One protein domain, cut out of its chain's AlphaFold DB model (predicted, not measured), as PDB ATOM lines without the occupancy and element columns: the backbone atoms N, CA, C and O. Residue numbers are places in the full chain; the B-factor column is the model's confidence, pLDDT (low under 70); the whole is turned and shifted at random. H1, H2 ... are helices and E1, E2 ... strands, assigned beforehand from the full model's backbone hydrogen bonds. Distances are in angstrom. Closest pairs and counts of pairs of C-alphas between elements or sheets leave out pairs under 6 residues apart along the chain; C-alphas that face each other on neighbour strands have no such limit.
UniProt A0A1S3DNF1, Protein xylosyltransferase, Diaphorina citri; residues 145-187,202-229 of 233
ATOM      1  N   ARG A 145     241.858 170.903 173.734       68.19
ATOM      2  CA  ARG A 145     243.259 171.122 174.158       68.19
ATOM      3  C   ARG A 145     243.631 172.565 174.555       68.19
ATOM      4  O   ARG A 145     244.712 172.770 175.098       68.19
ATOM      5  N   GLN A 146     242.790 173.570 174.299       76.12
ATOM      6  CA  GLN A 146     243.133 174.989 174.509       76.12
ATOM      7  C   GLN A 146     242.608 175.542 175.846       76.12
ATOM      8  O   GLN A 146     241.810 176.478 175.870       76.12
ATOM      9  N   VAL A 147     243.100 174.998 176.963       76.94
ATOM     10  CA  VAL A 147     242.656 175.349 178.330       76.94
ATOM     11  C   VAL A 147     242.730 176.853 178.621       76.94
ATOM     12  O   VAL A 147     241.773 177.430 179.126       76.94
ATOM     13  N   HIS A 148     243.826 177.528 178.253       79.06
ATOM     14  CA  HIS A 148     243.962 178.975 178.484       79.06
ATOM     15  C   HIS A 148     242.886 179.779 177.742       79.06
ATOM     16  O   HIS A 148     242.314 180.724 178.276       79.06
ATOM     17  N   ARG A 149     242.576 179.386 176.503       82.25
ATOM     18  CA  ARG A 149     241.541 180.047 175.703       82.25
ATOM     19  C   ARG A 149     240.153 179.805 176.287       82.25
ATOM     20  O   ARG A 149     239.337 180.719 176.252       82.25
ATOM     21  N   PHE A 150     239.900 178.609 176.820       83.44
ATOM     22  CA  PHE A 150     238.663 178.295 177.534       83.44
ATOM     23  C   PHE A 150     238.505 179.180 178.778       83.44
ATOM     24  O   PHE A 150     237.485 179.850 178.903       83.44
ATOM     25  N   ILE A 151     239.540 179.266 179.622       83.69
ATOM     26  CA  ILE A 151     239.554 180.103 180.835       83.69
ATOM     27  C   ILE A 151     239.186 181.551 180.509       83.69
ATOM     28  O   ILE A 151     238.266 182.089 181.119       83.69
ATOM     29  N   SER A 152     239.849 182.163 179.521       84.69
ATOM     30  CA  SER A 152     239.575 183.557 179.154       84.69
ATOM     31  C   SER A 152     238.190 183.745 178.531       84.69
ATOM     32  O   SER A 152     237.516 184.725 178.830       84.69
ATOM     33  N   LYS A 153     237.742 182.823 177.665       85.62
ATOM     34  CA  LYS A 153     236.431 182.934 176.999       85.62
ATOM     35  C   LYS A 153     235.261 182.772 177.961       85.62
ATOM     36  O   LYS A 153     234.271 183.477 177.816       85.62
ATOM     37  N   GLN A 154     235.386 181.859 178.918       86.00
ATOM     38  CA  GLN A 154     234.364 181.611 179.935       86.00
ATOM     39  C   GLN A 154     234.468 182.577 181.123       86.00
ATOM     40  O   GLN A 154     233.664 182.517 182.048       86.00
ATOM     41  N   GLY A 155     235.467 183.468 181.123       89.75
ATOM     42  CA  GLY A 155     235.692 184.416 182.209       89.75
ATOM     43  C   GLY A 155     236.014 183.731 183.536       89.75
ATOM     44  O   GLY A 155     235.642 184.239 184.590       89.75
ATOM     45  N   LEU A 156     236.691 182.576 183.518       90.38
ATOM     46  CA  LEU A 156     237.059 181.875 184.752       90.38
ATOM     47  C   LEU A 156     238.071 182.658 185.590       90.38
ATOM     48  O   LEU A 156     238.127 182.463 186.800       90.38
ATOM     49  N   ASP A 157     238.829 183.558 184.973       91.81
ATOM     50  CA  ASP A 157     239.703 184.538 185.624       91.81
ATOM     51  C   ASP A 157     238.944 185.769 186.154       91.81
ATOM     52  O   ASP A 157     239.562 186.715 186.645       91.81
ATOM     53  N   LYS A 158     237.609 185.781 186.071       95.06
ATOM     54  CA  LYS A 158     236.734 186.837 186.589       95.06
ATOM     55  C   LYS A 158     235.857 186.310 187.721       95.06
ATOM     56  O   LYS A 158     235.513 185.131 187.774       95.06
ATOM     57  N   SER A 159     235.487 187.206 188.625       95.75
ATOM     58  CA  SER A 159     234.515 186.948 189.684       95.75
ATOM     59  C   SER A 159     233.144 187.452 189.269       95.75
ATOM     60  O   SER A 159     233.007 188.578 188.776       95.75
ATOM     61  N   PHE A 160     232.127 186.635 189.523       95.69
ATOM     62  CA  PHE A 160     230.731 186.971 189.286       95.69
ATOM     63  C   PHE A 160     229.897 186.813 190.554       95.69
ATOM     64  O   PHE A 160     230.230 186.009 191.419       95.69
ATOM     65  N   VAL A 161     228.805 187.563 190.658       94.38
ATOM     66  CA  VAL A 161     227.796 187.417 191.712       94.38
ATOM     67  C   VAL A 161     226.427 187.300 191.056       94.38
ATOM     68  O   VAL A 161     226.056 188.144 190.239       94.38
ATOM     69  N   GLU A 162     225.682 186.257 191.415       91.69
ATOM     70  CA  GLU A 162     224.281 186.099 191.030       91.69
ATOM     71  C   GLU A 162     223.389 186.900 191.985       91.69
ATOM     72  O   GLU A 162     223.360 186.630 193.186       91.69
ATOM     73  N   CYS A 163     222.684 187.902 191.463       88.56
ATOM     74  CA  CYS A 163     221.746 188.725 192.224       88.56
ATOM     75  C   CYS A 163     220.680 189.303 191.284       88.56
ATOM     76  O   CYS A 163     220.979 189.585 190.124       88.56
ATOM     77  N   GLU A 164     219.444 189.467 191.768       85.50
ATOM     78  CA  GLU A 164     218.330 190.049 190.995       85.50
ATOM     79  C   GLU A 164     218.102 189.358 189.635       85.50
ATOM     80  O   GLU A 164     217.884 190.001 188.611       85.50
ATOM     81  N   ALA A 165     218.192 188.021 189.614       81.62
ATOM     82  CA  ALA A 165     218.085 187.212 188.398       81.62
ATOM     83  C   ALA A 165     219.094 187.605 187.290       81.62
ATOM     84  O   ALA A 165     218.820 187.459 186.095       81.62
ATOM     85  N   ARG A 166     220.285 188.071 187.684       86.75
ATOM     86  CA  ARG A 166     221.379 188.430 186.779       86.75
ATOM     87  C   ARG A 166     222.741 188.007 187.333       86.75
ATOM     88  O   ARG A 166     222.958 187.974 188.539       86.75
ATOM     89  N   MET A 167     223.679 187.736 186.425       89.50
ATOM     90  CA  MET A 167     225.101 187.583 186.744       89.50
ATOM     91  C   MET A 167     225.839 188.916 186.597       89.50
ATOM     92  O   MET A 167     225.918 189.480 185.503       89.50
ATOM     93  N   TRP A 168     226.411 189.404 187.696       93.81
ATOM     94  CA  TRP A 168     227.194 190.636 187.751       93.81
ATOM     95  C   TRP A 168     228.680 190.315 187.799       93.81
ATOM     96  O   TRP A 168     229.130 189.638 188.719       93.81
ATOM     97  N   ARG A 169     229.462 190.811 186.836       95.62
ATOM     98  CA  ARG A 169     230.927 190.747 186.916       95.62
ATOM     99  C   ARG A 169     231.403 191.764 187.952       95.62
ATOM    100  O   ARG A 169     231.196 192.957 187.761       95.62
ATOM    101  N   VAL A 170     232.068 191.294 189.005       96.25
ATOM    102  CA  VAL A 170     232.523 192.142 190.124       96.25
ATOM    103  C   VAL A 170     234.022 192.437 190.103       96.25
ATOM    104  O   VAL A 170     234.473 193.351 190.783       96.25
ATOM    105  N   GLY A 171     234.808 191.701 189.316       95.62
ATOM    106  CA  GLY A 171     236.240 191.960 189.188       95.62
ATOM    107  C   GLY A 171     237.017 190.793 188.599       95.62
ATOM    108  O   GLY A 171     236.438 189.833 188.088       95.62
ATOM    109  N   ASP A 172     238.335 190.898 188.683       95.75
ATOM    110  CA  ASP A 172     239.273 189.859 188.275       95.75
ATOM    111  C   ASP A 172     239.633 188.974 189.482       95.75
ATOM    112  O   ASP A 172     239.564 189.413 190.633       95.75
ATOM    113  N   ARG A 173     240.009 187.717 189.237       93.81
ATOM    114  CA  ARG A 173     240.448 186.775 190.274       93.81
ATOM    115  C   ARG A 173     241.587 185.894 189.790       93.81
ATOM    116  O   ARG A 173     241.710 185.589 188.609       93.81
ATOM    117  N   THR A 174     242.374 185.405 190.741       91.94
ATOM    118  CA  THR A 174     243.387 184.380 190.471       91.94
ATOM    119  C   THR A 174     242.792 182.997 190.713       91.94
ATOM    120  O   THR A 174     242.177 182.758 191.752       91.94
ATOM    121  N   LEU A 175     242.973 182.079 189.762       89.69
ATOM    122  CA  LEU A 175     242.532 180.696 189.924       89.69
ATOM    123  C   LEU A 175     243.425 179.944 190.930       89.69
ATOM    124  O   LEU A 175     244.643 180.144 190.936       89.69
ATOM    125  N   PRO A 176     242.849 179.059 191.765       89.19
ATOM    126  CA  PRO A 176     243.603 178.264 192.728       89.19
ATOM    127  C   PRO A 176     244.683 177.414 192.052       89.19
ATOM    128  O   PRO A 176     244.479 176.799 191.002       89.19
ATOM    129  N   GLN A 177     245.850 177.358 192.691       86.94
ATOM    130  CA  GLN A 177     246.951 176.507 192.255       86.94
ATOM    131  C   GLN A 177     246.692 175.039 192.618       86.94
ATOM    132  O   GLN A 177     245.853 174.717 193.451       86.94
ATOM    133  N   GLY A 178     247.432 174.124 191.992       85.06
ATOM    134  CA  GLY A 178     247.318 172.693 192.294       85.06
ATOM    135  C   GLY A 178     246.186 171.972 191.561       85.06
ATOM    136  O   GLY A 178     246.170 170.746 191.567       85.06
ATOM    137  N   ILE A 179     245.303 172.683 190.852       85.38
ATOM    138  CA  ILE A 179     244.237 172.079 190.043       85.38
ATOM    139  C   ILE A 179     244.295 172.545 188.590       85.38
ATOM    140  O   ILE A 179     244.628 173.690 188.290       85.38
ATOM    141  N   VAL A 180     244.023 171.625 187.666       83.25
ATOM    142  CA  VAL A 180     243.849 171.927 186.245       83.25
ATOM    143  C   VAL A 180     242.362 171.992 185.973       83.25
ATOM    144  O   VAL A 180     241.684 170.962 185.966       83.25
ATOM    145  N   MET A 181     241.882 173.211 185.754       84.56
ATOM    146  CA  MET A 181     240.540 173.436 185.251       84.56
ATOM    147  C   MET A 181     240.534 173.294 183.740       84.56
ATOM    148  O   MET A 181     241.440 173.758 183.052       84.56
ATOM    149  N   ASP A 182     239.496 172.653 183.252       82.81
ATOM    150  CA  ASP A 182     239.076 172.633 181.864       82.81
ATOM    151  C   ASP A 182     237.565 172.897 181.874       82.81
ATOM    152  O   ASP A 182     236.984 173.212 182.914       82.81
ATOM    153  N   GLY A 183     236.892 172.735 180.754       83.25
ATOM    154  CA  GLY A 183     235.449 172.632 180.778       83.25
ATOM    155  C   GLY A 183     234.891 172.156 179.463       83.25
ATOM    156  O   GLY A 183     235.579 171.473 178.711       83.25
ATOM    157  N   GLY A 184     233.619 172.422 179.217       86.50
ATOM    158  CA  GLY A 184     232.899 171.983 178.030       86.50
ATOM    159  C   GLY A 184     231.409 171.920 178.327       86.50
ATOM    160  O   GLY A 184     230.902 172.785 179.013       86.50
ATOM    161  N   SER A 185     230.717 170.899 177.831       88.62
ATOM    162  CA  SER A 185     229.259 170.824 177.987       88.62
ATOM    163  C   SER A 185     228.815 170.720 179.455       88.62
ATOM    164  O   SER A 185     229.473 170.056 180.244       88.62
ATOM    165  N   ASP A 186     227.691 171.316 179.807       89.12
ATOM    166  CA  ASP A 186     226.960 171.126 181.065       89.12
ATOM    167  C   ASP A 186     226.052 169.875 181.061       89.12
ATOM    168  O   ASP A 186     225.570 169.447 182.111       89.12
ATOM    169  N   TRP A 187     225.887 169.225 179.906       87.69
ATOM    170  CA  TRP A 187     225.294 167.895 179.765       87.69
ATOM    171  C   TRP A 187     226.268 166.810 180.239       87.69
ATOM    172  O   TRP A 187     227.433 166.742 179.816       87.69
ATOM    173  N   GLU A 202     229.115 165.487 204.030       91.38
ATOM    174  CA  GLU A 202     230.492 165.685 204.471       91.38
ATOM    175  C   GLU A 202     231.409 165.848 203.257       91.38
ATOM    176  O   GLU A 202     231.806 164.881 202.606       91.38
ATOM    177  N   LYS A 203     231.716 167.104 202.925       91.25
ATOM    178  CA  LYS A 203     232.574 167.454 201.787       91.25
ATOM    179  C   LYS A 203     234.027 167.517 202.222       91.25
ATOM    180  O   LYS A 203     234.328 168.158 203.232       91.25
ATOM    181  N   ASP A 204     234.918 166.929 201.432       93.12
ATOM    182  CA  ASP A 204     236.358 167.102 201.607       93.12
ATOM    183  C   ASP A 204     236.813 168.537 201.257       93.12
ATOM    184  O   ASP A 204     236.023 169.394 200.845       93.12
ATOM    185  N   GLU A 205     238.097 168.829 201.469       92.38
ATOM    186  CA  GLU A 205     238.670 170.149 201.185       92.38
ATOM    187  C   GLU A 205     238.550 170.538 199.706       92.38
ATOM    188  O   GLU A 205     238.257 171.696 199.399       92.38
ATOM    189  N   LEU A 206     238.719 169.569 198.800       90.94
ATOM    190  CA  LEU A 206     238.648 169.798 197.364       90.94
ATOM    191  C   LEU A 206     237.235 170.222 196.965       90.94
ATOM    192  O   LEU A 206     237.058 171.317 196.437       90.94
ATOM    193  N   VAL A 207     236.225 169.398 197.248       92.75
ATOM    194  CA  VAL A 207     234.828 169.684 196.897       92.75
ATOM    195  C   VAL A 207     234.394 170.998 197.537       92.75
ATOM    196  O   VAL A 207     233.836 171.854 196.852       92.75
ATOM    197  N   ARG A 208     234.710 171.226 198.817       93.75
ATOM    198  CA  ARG A 208     234.350 172.474 199.508       93.75
ATOM    199  C   ARG A 208     234.954 173.706 198.834       93.75
ATOM    200  O   ARG A 208     234.225 174.657 198.560       93.75
ATOM    201  N   GLY A 209     236.250 173.675 198.521       93.19
ATOM    202  CA  GLY A 209     236.931 174.783 197.845       93.19
ATOM    203  C   GLY A 209     236.368 175.062 196.451       93.19
ATOM    204  O   GLY A 209     236.216 176.219 196.052       93.19
ATOM    205  N   LEU A 210     235.984 174.013 195.722       93.19
ATOM    206  CA  LEU A 210     235.382 174.143 194.397       93.19
ATOM    207  C   LEU A 210     233.979 174.725 194.436       93.19
ATOM    208  O   LEU A 210     233.663 175.567 193.603       93.19
ATOM    209  N   LEU A 211     233.159 174.349 195.416       93.38
ATOM    210  CA  LEU A 211     231.842 174.963 195.585       93.38
ATOM    211  C   LEU A 211     231.955 176.449 195.923       93.38
ATOM    212  O   LEU A 211     231.203 177.257 195.379       93.38
ATOM    213  N   THR A 212     232.932 176.833 196.751       93.94
ATOM    214  CA  THR A 212     233.224 178.250 197.006       93.94
ATOM    215  C   THR A 212     233.628 178.974 195.724       93.94
ATOM    216  O   THR A 212     233.125 180.063 195.460       93.94
ATOM    217  N   LEU A 213     234.487 178.372 194.897       93.69
ATOM    218  CA  LEU A 213     234.883 178.950 193.613       93.69
ATOM    219  C   LEU A 213     233.689 179.087 192.651       93.69
ATOM    220  O   LEU A 213     233.474 180.153 192.066       93.69
ATOM    221  N   PHE A 214     232.913 178.018 192.476       93.88
ATOM    222  CA  PHE A 214     231.803 177.943 191.523       93.88
ATOM    223  C   PHE A 214     230.643 178.863 191.884       93.88
ATOM    224  O   PHE A 214     230.023 179.413 190.979       93.88
ATOM    225  N   LYS A 215     230.437 179.147 193.177       94.44
ATOM    226  CA  LYS A 215     229.478 180.161 193.639       94.44
ATOM    227  C   LYS A 215     229.705 181.538 193.001       94.44
ATOM    228  O   LYS A 215     228.747 182.274 192.797       94.44
ATOM    229  N   TYR A 216     230.956 181.874 192.683       95.38
ATOM    230  CA  TYR A 216     231.339 183.166 192.109       95.38
ATOM    231  C   TYR A 216     231.841 183.059 190.664       95.38
ATOM    232  O   TYR A 216     232.697 183.835 190.232       95.38
ATOM    233  N   THR A 217     231.370 182.053 189.925       94.19
ATOM    234  CA  THR A 217     231.799 181.745 188.555       94.19
ATOM    235  C   THR A 217     230.610 181.830 187.602       94.19
ATOM    236  O   THR A 217     229.519 181.389 187.945       94.19
ATOM    237  N   LEU A 218     230.819 182.388 186.408       93.00
ATOM    238  CA  LEU A 218     229.854 182.333 185.307       93.00
ATOM    239  C   LEU A 218     229.873 180.943 184.660       93.00
ATOM    240  O   LEU A 218     230.951 180.380 184.484       93.00
ATOM    241  N   LEU A 219     228.698 180.411 184.297       90.50
ATOM    242  CA  LEU A 219     228.553 179.083 183.676       90.50
ATOM    243  C   LEU A 219     229.305 177.968 184.442       90.50
ATOM    244  O   LEU A 219     230.032 177.178 183.838       90.50
ATOM    245  N   PRO A 220     229.173 177.859 185.781       91.50
ATOM    246  CA  PRO A 220     230.027 176.953 186.546       91.50
ATOM    247  C   PRO A 220     229.778 175.470 186.243       91.50
ATOM    248  O   PRO A 220     230.684 174.665 186.426       91.50
ATOM    249  N   ALA A 221     228.593 175.106 185.740       89.69
ATOM    250  CA  ALA A 221     228.282 173.737 185.319       89.69
ATOM    251  C   ALA A 221     229.092 173.280 184.088       89.69
ATOM    252  O   ALA A 221     229.289 172.083 183.889       89.69
ATOM    253  N   GLU A 222     229.618 174.220 183.296       89.31
ATOM    254  CA  GLU A 222     230.504 173.922 182.167       89.31
ATOM    255  C   GLU A 222     231.956 173.674 182.609       89.31
ATOM    256  O   GLU A 222     232.774 173.199 181.816       89.31
ATOM    257  N   VAL A 223     232.311 173.986 183.861       86.38
ATOM    258  CA  VAL A 223     233.686 173.909 184.371       86.38
ATOM    259  C   VAL A 223     233.978 172.532 184.946       86.38
ATOM    260  O   VAL A 223     233.187 171.935 185.671       86.38
ATOM    261  N   ARG A 224     235.168 172.016 184.643       83.62
ATOM    262  CA  ARG A 224     235.621 170.689 185.053       83.62
ATOM    263  C   ARG A 224     237.030 170.723 185.588       83.62
ATOM    264  O   ARG A 224     237.818 171.609 185.278       83.62
ATOM    265  N   ILE A 225     237.373 169.696 186.352       81.44
ATOM    266  CA  ILE A 225     238.721 169.509 186.876       81.44
ATOM    267  C   ILE A 225     239.239 168.203 186.327       81.44
ATOM    268  O   ILE A 225     238.664 167.145 186.557       81.44
ATOM    269  N   THR A 226     240.320 168.293 185.569       71.19
ATOM    270  CA  THR A 226     240.871 167.143 184.849       71.19
ATOM    271  C   THR A 226     242.072 166.545 185.562       71.19
ATOM    272  O   THR A 226     242.392 165.377 185.352       71.19
ATOM    273  N   ARG A 227     242.762 167.323 186.408       68.19
ATOM    274  CA  ARG A 227     243.960 166.847 187.104       68.19
ATOM    275  C   ARG A 227     244.276 167.659 188.355       68.19
ATOM    276  O   ARG A 227     244.304 168.886 188.308       68.19
ATOM    277  N   LEU A 228     244.644 166.970 189.431       67.88
ATOM    278  CA  LEU A 228     245.380 167.569 190.542       67.88
ATOM    279  C   LEU A 228     246.866 167.627 190.153       67.88
ATOM    280  O   LEU A 228     247.495 166.600 189.876       67.88
ATOM    281  N   LYS A 229     247.446 168.827 190.082       60.22
ATOM    282  CA  LYS A 229     248.897 168.985 189.956       60.22
ATOM    283  C   LYS A 229     249.512 168.569 191.290       60.22
ATOM    284  O   LYS A 229     249.283 169.220 192.305       60.22
TER     285      LYS A 229
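AT A GLANCE: This is residues 145 to 187 and 202 to 229 of the 233 residues of the protein "Protein xylosyltransferase" of Diaphorina citri (UniProt A0A1S3DNF1). Two separate two-stranded ribbons, E1 with E2 and E3 with E4, lie on opposite sides of the middle, and the two helices lie on the other two sides, H1 packing on E3 and H2 across the middle from H1. The stretch of residues 216 to 222 runs through the middle from H2 to E4, and the arrangement is loosely joined, with few contacts between the ribbons and the helices. The printed part has 71 residues with two named helices and four named strands, in the order H1 E1 E2 E3 H2 E4; both sheets are antiparallel and the class is mixed, helices and strands. The whole is compact, with a radius of gyration of the C-alphas of 12.2 A and spans of 36 by 34 by 27 A.

HOW THE PARTS SIT: H1, residues 147 to 153, comes closest to E3, residues 179 to 187, at the C-alphas of Val 147 and Asp 182, 5.7 A apart. E1, residues 158 to 163, and E2, residues 166 to 172, form a hairpin, antiparallel at 151 degrees between their directions. In it, N 161 and O 168 are 2.9 A apart, within hydrogen-bond range, as are N 159 and O 171 at 2.8 A. H1 and E2 are apart, and so are E2 and E3. E3 is the antiparallel neighbour of E4, residues 223 to 228, at 145 degrees; N 182 and O 224, 2.8 A apart, are within hydrogen-bond range. The C-alphas that face each other run from 179 and 228, 4.7 A apart, to 183 and 223, 4.2 A apart, and E3 bends by 64 degrees at residue 184. H2, residues 205 to 215, has one C-alpha pair within 8 A of E1, Val 161 and Lys 215, 7.7 A apart. H1 and H2 are apart. In H1 and H2 every O i to N i+4 pair is within hydrogen-bond range.

IN THESE COORDINATES: H1 begins at C-alpha 147 (242.656, 175.349, 178.330) and is 9.9 A long from first to last C-alpha. E1 measures 16.1 A, E2 18.0 A and E3, the longest strand, 22.0 A. H2, the longest helix, measures 15.5 A and ends at C-alpha 215 (229.478, 180.161, 193.639). E4 measures 14.7 A and ends at C-alpha 228 (245.380, 167.569, 190.542).

THE WHOLE: The two C-alphas farthest apart are those of Glu 164 and Lys 229, at 37.1 A. Residues 188 to 201 are cut out, and C-alphas 187 and 202 are 25.3 A apart across the cut. Of the links that are printed whole, H1 to E1 and E1 to E2 are tight, E2 to E3 and H2 to E4 are short, and none is long. The mean pLDDT of the printed part is 87.8; residue 145 and residues 227 to 229 are under 70.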